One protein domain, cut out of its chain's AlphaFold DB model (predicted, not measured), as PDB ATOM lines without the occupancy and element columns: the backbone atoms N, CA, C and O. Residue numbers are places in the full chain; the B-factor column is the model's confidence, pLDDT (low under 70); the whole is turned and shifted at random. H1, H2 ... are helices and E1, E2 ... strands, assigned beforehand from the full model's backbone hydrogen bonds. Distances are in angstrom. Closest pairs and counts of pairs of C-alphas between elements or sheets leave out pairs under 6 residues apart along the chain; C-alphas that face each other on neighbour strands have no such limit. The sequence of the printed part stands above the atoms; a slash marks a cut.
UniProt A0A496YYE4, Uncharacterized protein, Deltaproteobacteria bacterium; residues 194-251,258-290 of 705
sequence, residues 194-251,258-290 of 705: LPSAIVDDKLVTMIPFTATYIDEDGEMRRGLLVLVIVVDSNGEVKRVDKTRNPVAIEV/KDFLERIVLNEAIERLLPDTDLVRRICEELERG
ATOM      1  N   LEU A 194     139.080 164.619 114.560       92.19
ATOM      2  CA  LEU A 194     138.712 163.767 115.698       92.19
ATOM      3  C   LEU A 194     139.805 162.742 116.063       92.19
ATOM      4  O   LEU A 194     140.699 162.484 115.265       92.19
ATOM      5  N   PRO A 195     139.749 162.108 117.250       92.38
ATOM      6  CA  PRO A 195     140.717 161.079 117.641       92.38
ATOM      7  C   PRO A 195     140.673 159.801 116.789       92.38
ATOM      8  O   PRO A 195     141.621 159.022 116.832       92.38
ATOM      9  N   SER A 196     139.610 159.576 116.009       95.44
ATOM     10  CA  SER A 196     139.535 158.453 115.071       95.44
ATOM     11  C   SER A 196     139.017 158.869 113.698       95.44
ATOM     12  O   SER A 196     138.240 159.818 113.562       95.44
ATOM     13  N   ALA A 197     139.420 158.123 112.671       92.50
ATOM     14  CA  ALA A 197     138.976 158.315 111.296       92.50
ATOM     15  C   ALA A 197     138.866 156.986 110.548       92.50
ATOM     16  O   ALA A 197     139.658 156.075 110.771       92.50
ATOM     17  N   ILE A 198     137.910 156.901 109.622       93.56
ATOM     18  CA  ILE A 198     137.809 155.789 108.673       93.56
ATOM     19  C   ILE A 198     138.474 156.225 107.363       93.56
ATOM     20  O   ILE A 198     138.098 157.247 106.779       93.56
ATOM     21  N   VAL A 199     139.470 155.462 106.914       87.94
ATOM     22  CA  VAL A 199     140.242 155.699 105.688       87.94
ATOM     23  C   VAL A 199     140.273 154.402 104.889       87.94
ATOM     24  O   VAL A 199     140.884 153.432 105.322       87.94
ATOM     25  N   ASP A 200     139.591 154.379 103.742       85.38
ATOM     26  CA  ASP A 200     139.522 153.217 102.837       85.38
ATOM     27  C   ASP A 200     139.199 151.901 103.564       85.38
ATOM     28  O   ASP A 200     139.954 150.933 103.498       85.38
ATOM     29  N   ASP A 201     138.072 151.909 104.287       90.31
ATOM     30  CA  ASP A 201     137.540 150.778 105.066       90.31
ATOM     31  C   ASP A 201     138.451 150.285 106.209       90.31
ATOM     32  O   ASP A 201     138.287 149.186 106.739       90.31
ATOM     33  N   LYS A 202     139.406 151.121 106.632       93.69
ATOM     34  CA  LYS A 202     140.203 150.919 107.846       93.69
ATOM     35  C   LYS A 202     139.882 151.984 108.879       93.69
ATOM     36  O   LYS A 202     139.829 153.171 108.559       93.69
ATOM     37  N   LEU A 203     139.724 151.569 110.130       97.19
ATOM     38  CA  LEU A 203     139.662 152.472 111.267       97.19
ATOM     39  C   LEU A 203     141.082 152.819 111.715       97.19
ATOM     40  O   LEU A 203     141.876 151.933 112.022       97.19
ATOM     41  N   VAL A 204     141.370 154.111 111.823       95.94
ATOM     42  CA  VAL A 204     142.552 154.642 112.499       95.94
ATOM     43  C   VAL A 204     142.109 155.281 113.805       95.94
ATOM     44  O   VAL A 204     141.288 156.194 113.785       95.94
ATOM     45  N   THR A 205     142.643 154.811 114.930       97.62
ATOM     46  CA  THR A 205     142.400 155.377 116.268       97.62
ATOM     47  C   THR A 205     143.702 155.948 116.822       97.62
ATOM     48  O   THR A 205     144.721 155.263 116.821       97.62
ATOM     49  N   MET A 206     143.666 157.193 117.295       96.12
ATOM     50  CA  MET A 206     144.805 157.939 117.827       96.12
ATOM     51  C   MET A 206     144.581 158.257 119.303       96.12
ATOM     52  O   MET A 206     143.630 158.951 119.665       96.12
ATOM     53  N   ILE A 207     145.472 157.770 120.162       96.94
ATOM     54  CA  ILE A 207     145.402 157.970 121.608       96.94
ATOM     55  C   ILE A 207     146.623 158.783 122.042       96.94
ATOM     56  O   ILE A 207     147.725 158.231 122.098       96.94
ATOM     57  N   PRO A 208     146.466 160.087 122.326       95.44
ATOM     58  CA  PRO A 208     147.562 160.910 122.815       95.44
ATOM     59  C   PRO A 208     147.930 160.494 124.241       95.44
ATOM     60  O   PRO A 208     147.054 160.297 125.080       95.44
ATOM     61  N   PHE A 209     149.220 160.388 124.526       92.94
ATOM     62  CA  PHE A 209     149.749 160.049 125.843       92.94
ATOM     63  C   PHE A 209     151.072 160.771 126.076       92.94
ATOM     64  O   PHE A 209     151.763 161.175 125.140       92.94
ATOM     65  N   THR A 210     151.429 160.966 127.340       85.56
ATOM     66  CA  THR A 210     152.712 161.599 127.670       85.56
ATOM     67  C   THR A 210     153.735 160.535 127.985       85.56
ATOM     68  O   THR A 210     153.459 159.592 128.723       85.56
ATOM     69  N   ALA A 211     154.921 160.685 127.411       80.44
ATOM     70  CA  ALA A 211     156.004 159.749 127.625       80.44
ATOM     71  C   ALA A 211     157.348 160.458 127.643       80.44
ATOM     72  O   ALA A 211     157.503 161.583 127.155       80.44
ATOM     73  N   THR A 212     158.318 159.756 128.214       72.12
ATOM     74  CA  THR A 212     159.725 160.080 128.030       72.12
ATOM     75  C   THR A 212     160.231 159.269 126.850       72.12
ATOM     76  O   THR A 212     159.993 158.067 126.779       72.12
ATOM     77  N   TYR A 213     160.905 159.906 125.910       68.44
ATOM     78  CA  TYR A 213     161.487 159.237 124.756       68.44
ATOM     79  C   TYR A 213     162.872 159.792 124.474       68.44
ATOM     80  O   TYR A 213     163.186 160.923 124.845       68.44
ATOM     81  N   ILE A 214     163.702 158.988 123.825       66.00
ATOM     82  CA  ILE A 214     164.994 159.445 123.322       66.00
ATOM     83  C   ILE A 214     164.743 160.118 121.971       66.00
ATOM     84  O   ILE A 214     164.002 159.592 121.136       66.00
ATOM     85  N   ASP A 215     165.265 161.326 121.788       63.44
ATOM     86  CA  ASP A 215     165.148 162.034 120.522       63.44
ATOM     87  C   ASP A 215     166.154 161.539 119.464       63.44
ATOM     88  O   ASP A 215     166.906 160.593 119.691       63.44
ATOM     89  N   GLU A 216     166.137 162.140 118.273       58.25
ATOM     90  CA  GLU A 216     167.090 161.803 117.198       58.25
ATOM     91  C   GLU A 216     168.541 162.170 117.551       58.25
ATOM     92  O   GLU A 216     169.473 161.569 117.021       58.25
ATOM     93  N   ASP A 217     168.731 163.111 118.478       56.47
ATOM     94  CA  ASP A 217     170.032 163.560 118.969       56.47
ATOM     95  C   ASP A 217     170.554 162.673 120.123       56.47
ATOM     96  O   ASP A 217     171.676 162.864 120.598       56.47
ATOM     97  N   GLY A 218     169.767 161.686 120.574       55.81
ATOM     98  CA  GLY A 218     170.102 160.803 121.694       55.81
ATOM     99  C   GLY A 218     169.778 161.377 123.079       55.81
ATOM    100  O   GLY A 218     170.146 160.773 124.088       55.81
ATOM    101  N   GLU A 219     169.082 162.512 123.159       53.75
ATOM    102  CA  GLU A 219     168.707 163.179 124.410       53.75
ATOM    103  C   GLU A 219     167.327 162.703 124.894       53.75
ATOM    104  O   GLU A 219     166.398 162.516 124.102       53.75
ATOM    105  N   MET A 220     167.141 162.528 126.209       60.31
ATOM    106  CA  MET A 220     165.815 162.188 126.735       60.31
ATOM    107  C   MET A 220     164.921 163.427 126.767       60.31
ATOM    108  O   MET A 220     165.194 164.411 127.457       60.31
ATOM    109  N   ARG A 221     163.785 163.349 126.079       64.62
ATOM    110  CA  ARG A 221     162.735 164.368 126.081       64.62
ATOM    111  C   ARG A 221     161.456 163.815 126.692       64.62
ATOM    112  O   ARG A 221     161.105 162.657 126.500       64.62
ATOM    113  N   ARG A 222     160.721 164.671 127.402       71.56
ATOM    114  CA  ARG A 222     159.320 164.426 127.770       71.56
ATOM    115  C   ARG A 222     158.432 165.175 126.800       71.56
ATOM    116  O   ARG A 222     158.657 166.360 126.565       71.56
ATOM    117  N   GLY A 223     157.424 164.511 126.258       76.19
ATOM    118  CA  GLY A 223     156.500 165.163 125.343       76.19
ATOM    119  C   GLY A 223     155.252 164.344 125.071       76.19
ATOM    120  O   GLY A 223     155.024 163.296 125.677       76.19
ATOM    121  N   LEU A 224     154.447 164.861 124.146       84.06
ATOM    122  CA  LEU A 224     153.252 164.191 123.664       84.06
ATOM    123  C   LEU A 224     153.629 163.176 122.583       84.06
ATOM    124  O   LEU A 224     154.149 163.552 121.528       84.06
ATOM    125  N   LEU A 225     153.342 161.908 122.855       88.69
ATOM    126  CA  LEU A 225     153.304 160.847 121.860       88.69
ATOM    127  C   LEU A 225     151.849 160.468 121.576       88.69
ATOM    128  O   LEU A 225     150.928 160.848 122.301       88.69
ATOM    129  N   VAL A 226     151.640 159.713 120.509       91.31
ATOM    130  CA  VAL A 226     150.334 159.228 120.089       91.31
ATOM    131  C   VAL A 226     150.447 157.750 119.750       91.31
ATOM    132  O   VAL A 226     151.255 157.359 118.911       91.31
ATOM    133  N   LEU A 227     149.638 156.925 120.415       95.19
ATOM    134  CA  LEU A 227     149.442 155.533 120.035       95.19
ATOM    135  C   LEU A 227     148.458 155.507 118.866       95.19
ATOM    136  O   LEU A 227     147.325 155.969 118.998       95.19
ATOM    137  N   VAL A 228     148.892 154.970 117.737       94.00
ATOM    138  CA  VAL A 228     148.114 154.874 116.506       94.00
ATOM    139  C   VAL A 228     147.782 153.414 116.261       94.00
ATOM    140  O   VAL A 228     148.677 152.588 116.134       94.00
ATOM    141  N   ILE A 229     146.495 153.094 116.177       96.75
ATOM    142  CA  ILE A 229     146.003 151.736 115.931       96.75
ATOM    143  C   ILE A 229     145.247 151.746 114.606       96.75
ATOM    144  O   ILE A 229     144.270 152.483 114.462       96.75
ATOM    145  N   VAL A 230     145.685 150.925 113.650       94.94
ATOM    146  CA  VAL A 230     145.025 150.736 112.352       94.94
ATOM    147  C   VAL A 230     144.382 149.358 112.313       94.94
ATOM    148  O   VAL A 230     145.067 148.345 112.466       94.94
ATOM    149  N   VAL A 231     143.074 149.318 112.078       96.69
ATOM    150  CA  VAL A 231     142.269 148.091 112.062       96.69
ATOM    151  C   VAL A 231     141.450 148.019 110.780       96.69
ATOM    152  O   VAL A 231     140.960 149.041 110.306       96.69
ATOM    153  N   ASP A 232     141.315 146.830 110.196       95.88
ATOM    154  CA  ASP A 232     140.431 146.618 109.045       95.88
ATOM    155  C   ASP A 232     138.948 146.495 109.448       95.88
ATOM    156  O   ASP A 232     138.583 146.561 110.626       95.88
ATOM    157  N   SER A 233     138.069 146.327 108.464       94.88
ATOM    158  CA  SER A 233     136.627 146.159 108.672       94.88
ATOM    159  C   SER A 233     136.219 144.863 109.373       94.88
ATOM    160  O   SER A 233     135.108 144.800 109.897       94.88
ATOM    161  N   ASN A 234     137.107 143.870 109.469       93.94
ATOM    162  CA  ASN A 234     136.873 142.644 110.237       93.94
ATOM    163  C   ASN A 234     137.281 142.785 111.713       93.94
ATOM    164  O   ASN A 234     137.121 141.844 112.490       93.94
ATOM    165  N   GLY A 235     137.824 143.940 112.111       93.44
ATOM    166  CA  GLY A 235     138.343 144.151 113.459       93.44
ATOM    167  C   GLY A 235     139.744 143.561 113.668       93.44
ATOM    168  O   GLY A 235     140.174 143.379 114.811       93.44
ATOM    169  N   GLU A 236     140.476 143.245 112.596       95.06
ATOM    170  CA  GLU A 236     141.843 142.737 112.674       95.06
ATOM    171  C   GLU A 236     142.854 143.890 112.701       95.06
ATOM    172  O   GLU A 236     142.871 144.761 111.826       95.06
ATOM    173  N   VAL A 237     143.705 143.907 113.730       95.62
ATOM    174  CA  VAL A 237     144.725 144.944 113.918       95.62
ATOM    175  C   VAL A 237     145.820 144.753 112.873       95.62
ATOM    176  O   VAL A 237     146.491 143.727 112.855       95.62
ATOM    177  N   LYS A 238     146.004 145.749 112.006       92.50
ATOM    178  CA  LYS A 238     147.002 145.732 110.927       92.50
ATOM    179  C   LYS A 238     148.288 146.451 111.297       92.50
ATOM    180  O   LYS A 238     149.343 146.096 110.781       92.50
ATOM    181  N   ARG A 239     148.199 147.482 112.141       88.69
ATOM    182  CA  ARG A 239     149.351 148.287 112.557       88.69
ATOM    183  C   ARG A 239     149.115 148.916 113.927       88.69
ATOM    184  O   ARG A 239     147.993 149.341 114.213       88.69
ATOM    185  N   VAL A 240     150.162 148.972 114.747       90.69
ATOM    186  CA  VAL A 240     150.184 149.668 116.039       90.69
ATOM    187  C   VAL A 240     151.495 150.442 116.133       90.69
ATOM    188  O   VAL A 240     152.547 149.830 116.275       90.69
ATOM    189  N   ASP A 241     151.426 151.770 116.078       82.94
ATOM    190  CA  ASP A 241     152.600 152.650 116.094       82.94
ATOM    191  C   ASP A 241     152.575 153.566 117.324       82.94
ATOM    192  O   ASP A 241     151.506 153.947 117.809       82.94
ATOM    193  N   LYS A 242     153.748 153.975 117.815       85.19
ATOM    194  CA  LYS A 242     153.889 155.062 118.794       85.19
ATOM    195  C   LYS A 242     154.629 156.208 118.115       85.19
ATOM    196  O   LYS A 242     155.828 156.121 117.906       85.19
ATOM    197  N   THR A 243     153.920 157.276 117.775       78.25
ATOM    198  CA  THR A 243     154.483 158.399 117.009       78.25
ATOM    199  C   THR A 243     154.523 159.687 117.826       78.25
ATOM    200  O   THR A 243     153.825 159.820 118.832       78.25
ATOM    201  N   ARG A 244     155.345 160.654 117.414       76.19
ATOM    202  CA  ARG A 244     155.351 161.996 118.009       76.19
ATOM    203  C   ARG A 244     154.149 162.794 117.524       76.19
ATOM    204  O   ARG A 244     153.620 162.560 116.446       76.19
ATOM    205  N   ASN A 245     153.744 163.774 118.321       77.62
ATOM    206  CA  ASN A 245     152.879 164.835 117.828       77.62
ATOM    207  C   ASN A 245     153.710 165.880 117.047       77.62
ATOM    208  O   ASN A 245     154.728 166.324 117.590       77.62
ATOM    209  N   PRO A 246     153.285 166.333 115.851       75.94
ATOM    210  CA  PRO A 246     152.058 165.960 115.139       75.94
ATOM    211  C   PRO A 246     152.146 164.589 114.455       75.94
ATOM    212  O   PRO A 246     153.205 164.172 113.995       75.94
ATOM    213  N   VAL A 247     151.004 163.909 114.365       80.50
ATOM    214  CA  VAL A 247     150.864 162.609 113.705       80.50
ATOM    215  C   VAL A 247     150.795 162.810 112.199       80.50
ATOM    216  O   VAL A 247     149.913 163.522 111.725       80.50
ATOM    217  N   ALA A 248     151.657 162.121 111.454       73.69
ATOM    218  CA  ALA A 248     151.544 161.959 110.009       73.69
ATOM    219  C   ALA A 248     151.764 160.484 109.658       73.69
ATOM    220  O   ALA A 248     152.855 159.955 109.868       73.69
ATOM    221  N   ILE A 249     150.729 159.798 109.166       74.94
ATOM    222  CA  ILE A 249     150.829 158.377 108.803       74.94
ATOM    223  C   ILE A 249     150.166 158.106 107.456       74.94
ATOM    224  O   ILE A 249     149.133 158.690 107.135       74.94
ATOM    225  N   GLU A 250     150.716 157.165 106.696       76.75
ATOM    226  CA  GLU A 250     150.088 156.670 105.472       76.75
ATOM    227  C   GLU A 250     149.200 155.454 105.772       76.75
ATOM    228  O   GLU A 250     149.594 154.525 106.493       76.75
ATOM    229  N   VAL A 251     147.992 155.453 105.210       80.25
ATOM    230  CA  VAL A 251     147.043 154.338 105.223       80.25
ATOM    231  C   VAL A 251     146.526 154.142 103.802       80.25
ATOM    232  O   VAL A 251     145.831 155.002 103.272       80.25
ATOM    233  N   LYS A 258     147.314 164.846 111.996       84.88
ATOM    234  CA  LYS A 258     146.676 165.425 113.186       84.88
ATOM    235  C   LYS A 258     147.705 166.025 114.138       84.88
ATOM    236  O   LYS A 258     148.582 165.320 114.632       84.88
ATOM    237  N   ASP A 259     147.516 167.293 114.488       84.38
ATOM    238  CA  ASP A 259     148.257 167.964 115.555       84.38
ATOM    239  C   ASP A 259     147.356 168.186 116.784       84.38
ATOM    240  O   ASP A 259     146.400 168.956 116.764       84.38
ATOM    241  N   PHE A 260     147.652 167.489 117.880       88.38
ATOM    242  CA  PHE A 260     146.964 167.635 119.166       88.38
ATOM    243  C   PHE A 260     147.407 168.880 119.952       88.38
ATOM    244  O   PHE A 260     146.761 169.232 120.937       88.38
ATOM    245  N   LEU A 261     148.513 169.524 119.574       83.44
ATOM    246  CA  LEU A 261     149.072 170.701 120.246       83.44
ATOM    247  C   LEU A 261     149.008 171.970 119.386       83.44
ATOM    248  O   LEU A 261     149.463 173.019 119.843       83.44
ATOM    249  N   GLU A 262     148.372 171.916 118.211       79.19
ATOM    250  CA  GLU A 262     148.243 173.042 117.268       79.19
ATOM    251  C   GLU A 262     147.812 174.337 117.980       79.19
ATOM    252  O   GLU A 262     148.292 175.438 117.707       79.19
ATOM    253  N   ARG A 263     146.895 174.200 118.947       75.62
ATOM    254  CA  ARG A 263     146.229 175.319 119.627       75.62
ATOM    255  C   ARG A 263     146.411 175.301 121.139       75.62
ATOM    256  O   ARG A 263     145.767 176.096 121.837       75.62
ATOM    257  N   ILE A 264     147.273 174.436 121.670       81.62
ATOM    258  CA  ILE A 264     147.498 174.317 123.112       81.62
ATOM    259  C   ILE A 264     148.950 173.957 123.439       81.62
ATOM    260  O   ILE A 264     149.569 173.119 122.800       81.62
ATOM    261  N   VAL A 265     149.499 174.584 124.481       78.31
ATOM    262  CA  VAL A 265     150.854 174.283 124.964       78.31
ATOM    263  C   VAL A 265     150.781 173.178 126.008       78.31
ATOM    264  O   VAL A 265     150.109 173.353 127.026       78.31
ATOM    265  N   LEU A 266     151.510 172.083 125.782       77.44
ATOM    266  CA  LEU A 266     151.631 170.989 126.744       77.44
ATOM    267  C   LEU A 266     152.226 171.493 128.069       77.44
ATOM    268  O   LEU A 266     153.258 172.165 128.098       77.44
ATOM    269  N   ASN A 267     151.563 171.166 129.175       78.06
ATOM    270  CA  ASN A 267     152.010 171.457 130.533       78.06
ATOM    271  C   ASN A 267     151.529 170.358 131.487       78.06
ATOM    272  O   ASN A 267     150.645 169.580 131.137       78.06
ATOM    273  N   GLU A 268     152.048 170.347 132.715       74.25
ATOM    274  CA  GLU A 268     151.753 169.313 133.716       74.25
ATOM    275  C   GLU A 268     150.247 169.103 133.978       74.25
ATOM    276  O   GLU A 268     149.812 167.982 134.235       74.25
ATOM    277  N   ALA A 269     149.422 170.153 133.889       78.25
ATOM    278  CA  ALA A 269     147.979 170.022 134.087       78.25
ATOM    279  C   ALA A 269     147.304 169.268 132.932       78.25
ATOM    280  O   ALA A 269     146.399 168.477 133.182       78.25
ATOM    281  N   ILE A 270     147.758 169.486 131.695       83.06
ATOM    282  CA  ILE A 270     147.292 168.735 130.522       83.06
ATOM    283  C   ILE A 270     147.800 167.298 130.584       83.06
ATOM    284  O   ILE A 270     147.036 166.384 130.301       83.06
ATOM    285  N   GLU A 271     149.050 167.080 131.005       82.69
ATOM    286  CA  GLU A 271     149.617 165.730 131.100       82.69
ATOM    287  C   GLU A 271     148.788 164.816 132.010       82.69
ATOM    288  O   GLU A 271     148.555 163.662 131.670       82.69
ATOM    289  N   ARG A 272     148.260 165.347 133.120       83.31
ATOM    290  CA  ARG A 272     147.399 164.600 134.055       83.31
ATOM    291  C   ARG A 272     146.046 164.175 133.471       83.31
ATOM    292  O   ARG A 272     145.365 163.363 134.089       83.31
ATOM    293  N   LEU A 273     145.626 164.750 132.343       87.06
ATOM    294  CA  LEU A 273     144.383 164.374 131.660       87.06
ATOM    295  C   LEU A 273     144.578 163.186 130.715       87.06
ATOM    296  O   LEU A 273     143.606 162.514 130.372       87.06
ATOM    297  N   LEU A 274     145.809 162.967 130.259       92.06
ATOM    298  CA  LEU A 274     146.122 161.994 129.226       92.06
ATOM    299  C   LEU A 274     146.417 160.617 129.840       92.06
ATOM    300  O   LEU A 274     146.879 160.540 130.980       92.06
ATOM    301  N   PRO A 275     146.172 159.524 129.095       93.19
ATOM    302  CA  PRO A 275     146.676 158.200 129.424       93.19
ATOM    303  C   PRO A 275     148.158 158.221 129.814       93.19
ATOM    304  O   PRO A 275     148.968 158.920 129.195       93.19
ATOM    305  N   ASP A 276     148.501 157.440 130.835       86.69
ATOM    306  CA  ASP A 276     149.888 157.196 131.213       86.69
ATOM    307  C   ASP A 276     150.508 156.068 130.370       86.69
ATOM    308  O   ASP A 276     149.840 155.362 129.606       86.69
ATOM    309  N   THR A 277     151.826 155.920 130.491       85.12
ATOM    310  CA  THR A 277     152.603 154.904 129.774       85.12
ATOM    311  C   THR A 277     152.221 153.479 130.168       85.12
ATOM    312  O   THR A 277     152.297 152.584 129.326       85.12
ATOM    313  N   ASP A 278     151.779 153.255 131.407       86.50
ATOM    314  CA  ASP A 278     151.398 151.932 131.901       86.50
ATOM    315  C   ASP A 278     150.102 151.439 131.242       86.50
ATOM    316  O   ASP A 278     150.073 150.314 130.732       86.50
ATOM    317  N   LEU A 279     149.077 152.294 131.150       92.88
ATOM    318  CA  LEU A 279     147.842 152.001 130.421       92.88
ATOM    319  C   LEU A 279     148.124 151.751 128.933       92.88
ATOM    320  O   LEU A 279     147.615 150.788 128.364       92.88
ATOM    321  N   VAL A 280     148.964 152.575 128.297       93.88
ATOM    322  CA  VAL A 280     149.337 152.404 126.878       93.88
ATOM    323  C   VAL A 280     150.079 151.089 126.643       93.88
ATOM    324  O   VAL A 280     149.783 150.385 125.674       93.88
ATOM    325  N   ARG A 281     151.007 150.714 127.533       90.88
ATOM    326  CA  ARG A 281     151.691 149.414 127.484       90.88
ATOM    327  C   ARG A 281     150.683 148.273 127.587       90.88
ATOM    328  O   ARG A 281     150.731 147.358 126.771       90.88
ATOM    329  N   ARG A 282     149.752 148.340 128.542       94.69
ATOM    330  CA  ARG A 282     148.748 147.287 128.735       94.69
ATOM    331  C   ARG A 282     147.784 147.185 127.551       94.69
ATOM    332  O   ARG A 282     147.443 146.080 127.153       94.69
ATOM    333  N   ILE A 283     147.417 148.307 126.927       96.75
ATOM    334  CA  ILE A 283     146.687 148.306 125.649       96.75
ATOM    335  C   ILE A 283     147.475 147.522 124.592       96.75
ATOM    336  O   ILE A 283     146.913 146.618 123.984       96.75
ATOM    337  N   CYS A 284     148.764 147.822 124.394       93.50
ATOM    338  CA  CYS A 284     149.592 147.124 123.402       93.50
ATOM    339  C   CYS A 284     149.644 145.608 123.659       93.50
ATOM    340  O   CYS A 284     149.420 144.832 122.735       93.50
ATOM    341  N   GLU A 285     149.839 145.187 124.913       94.62
ATOM    342  CA  GLU A 285     149.868 143.766 125.299       94.62
ATOM    343  C   GLU A 285     148.562 143.033 124.949       94.62
ATOM    344  O   GLU A 285     148.581 141.903 124.463       94.62
ATOM    345  N   GLU A 286     147.409 143.669 125.164       96.94
ATOM    346  CA  GLU A 286     146.106 143.067 124.862       96.94
ATOM    347  C   GLU A 286     145.823 143.012 123.352       96.94
ATOM    348  O   GLU A 286     145.183 142.068 122.874       96.94
ATOM    349  N   LEU A 287     146.332 143.987 122.587       94.62
ATOM    350  CA  LEU A 287     146.279 143.973 121.123       94.62
ATOM    351  C   LEU A 287     147.121 142.829 120.549       94.62
ATOM    352  O   LEU A 287     146.620 142.084 119.706       94.62
ATOM    353  N   GLU A 288     148.352 142.665 121.038       92.75
ATOM    354  CA  GLU A 288     149.285 141.601 120.639       92.75
ATOM    355  C   GLU A 288     148.739 140.205 120.959       92.75
ATOM    356  O   GLU A 288     148.848 139.290 120.145       92.75
ATOM    357  N   ARG A 289     148.076 140.047 122.112       94.38
ATOM    358  CA  ARG A 289     147.378 138.804 122.486       94.38
ATOM    359  C   ARG A 289     146.171 138.488 121.607       94.38
ATOM    360  O   ARG A 289     145.606 137.403 121.723       94.38
ATOM    361  N   GLY A 290     145.728 139.431 120.778       91.88
ATOM    362  CA  GLY A 290     144.529 139.262 119.972       91.88
ATOM    363  C   GLY A 290     143.244 139.253 120.803       91.88
ATOM    364  O   GLY A 290     142.247 138.699 120.341       91.88
TER     365      GLY A 290
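What this domain is: This is residues 194 to 251 and 258 to 290 of the 705 residues of an uncharacterized protein of Deltaproteobacteria bacterium (UniProt A0A496YYE4). What is the main picture? A twisted, curled sheet of four strands, E1 to E4, has helix H2 packed along one face; E2 and E3 bend sharply, and E5 folds back after E4 on the side away from H2. What makes it up? The printed part has 91 residues, in the order E1 E2 E3 E4 E5 H1 H2, class mixed, helices and strands. The antiparallel sheet, ordered E1 - E2 - E3 - E4, is a meander, each strand the antiparallel neighbour of the one before. How large is it? It is compact, with a radius of gyration of the C-alphas of 13.8 A, and spans 38 by 29 by 28 A.

How they stand to each other: How do the strands pair? E1, residues 196 to 199, and E2, residues 202 to 214, form a hairpin, with N 197 and O 204 2.9 A apart. E2 and E3, residues 220 to 231, form another, with N 207 and O 227 2.8 A apart; E2 bends by 85 degrees at residue 211 and E3 by 70 degrees at residue 223. E3 and E4, residues 237 to 244, form a third, with N 228 and O 241 2.8 A apart. Where is E5? E5, residues 247 to 251, pairs with no named strand; its closest C-alpha pair with E1 is Val 251 and Val 199, 7.0 A. How do the helices sit? H1, residues 268 to 271, only grazes the sheet; its closest C-alpha pair with E2 is Glu 271 and Thr 210, 6.2 A. H2, residues 277 to 288, is on the sheet over E3 and E4, at a height over the sheet of 9.5 A; its closest C-alpha pair with E4 is Leu 287 and Val 237, 7.4 A. In H2 every O i to N i+4 pair is within hydrogen-bond range; H1 is too short for one.

Where its parts are: Where do the elements begin and end? E1 begins at C-alpha 196 (139.535, 158.453, 115.071), and H2 ends at C-alpha 288 (149.285, 141.601, 120.639). Which are long? From first to last C-alpha E2 measures 30.4 A, E3 31.1 A, E4 20.5 A and H2 16.5 A.

The domain as a whole: Is the printed part cut? Residues 252 to 257 are not printed, and C-alphas 251 and 258 are 13.7 A apart across the cut. Where is confidence low? The model's pLDDT is under 70 at residues 213 to 221.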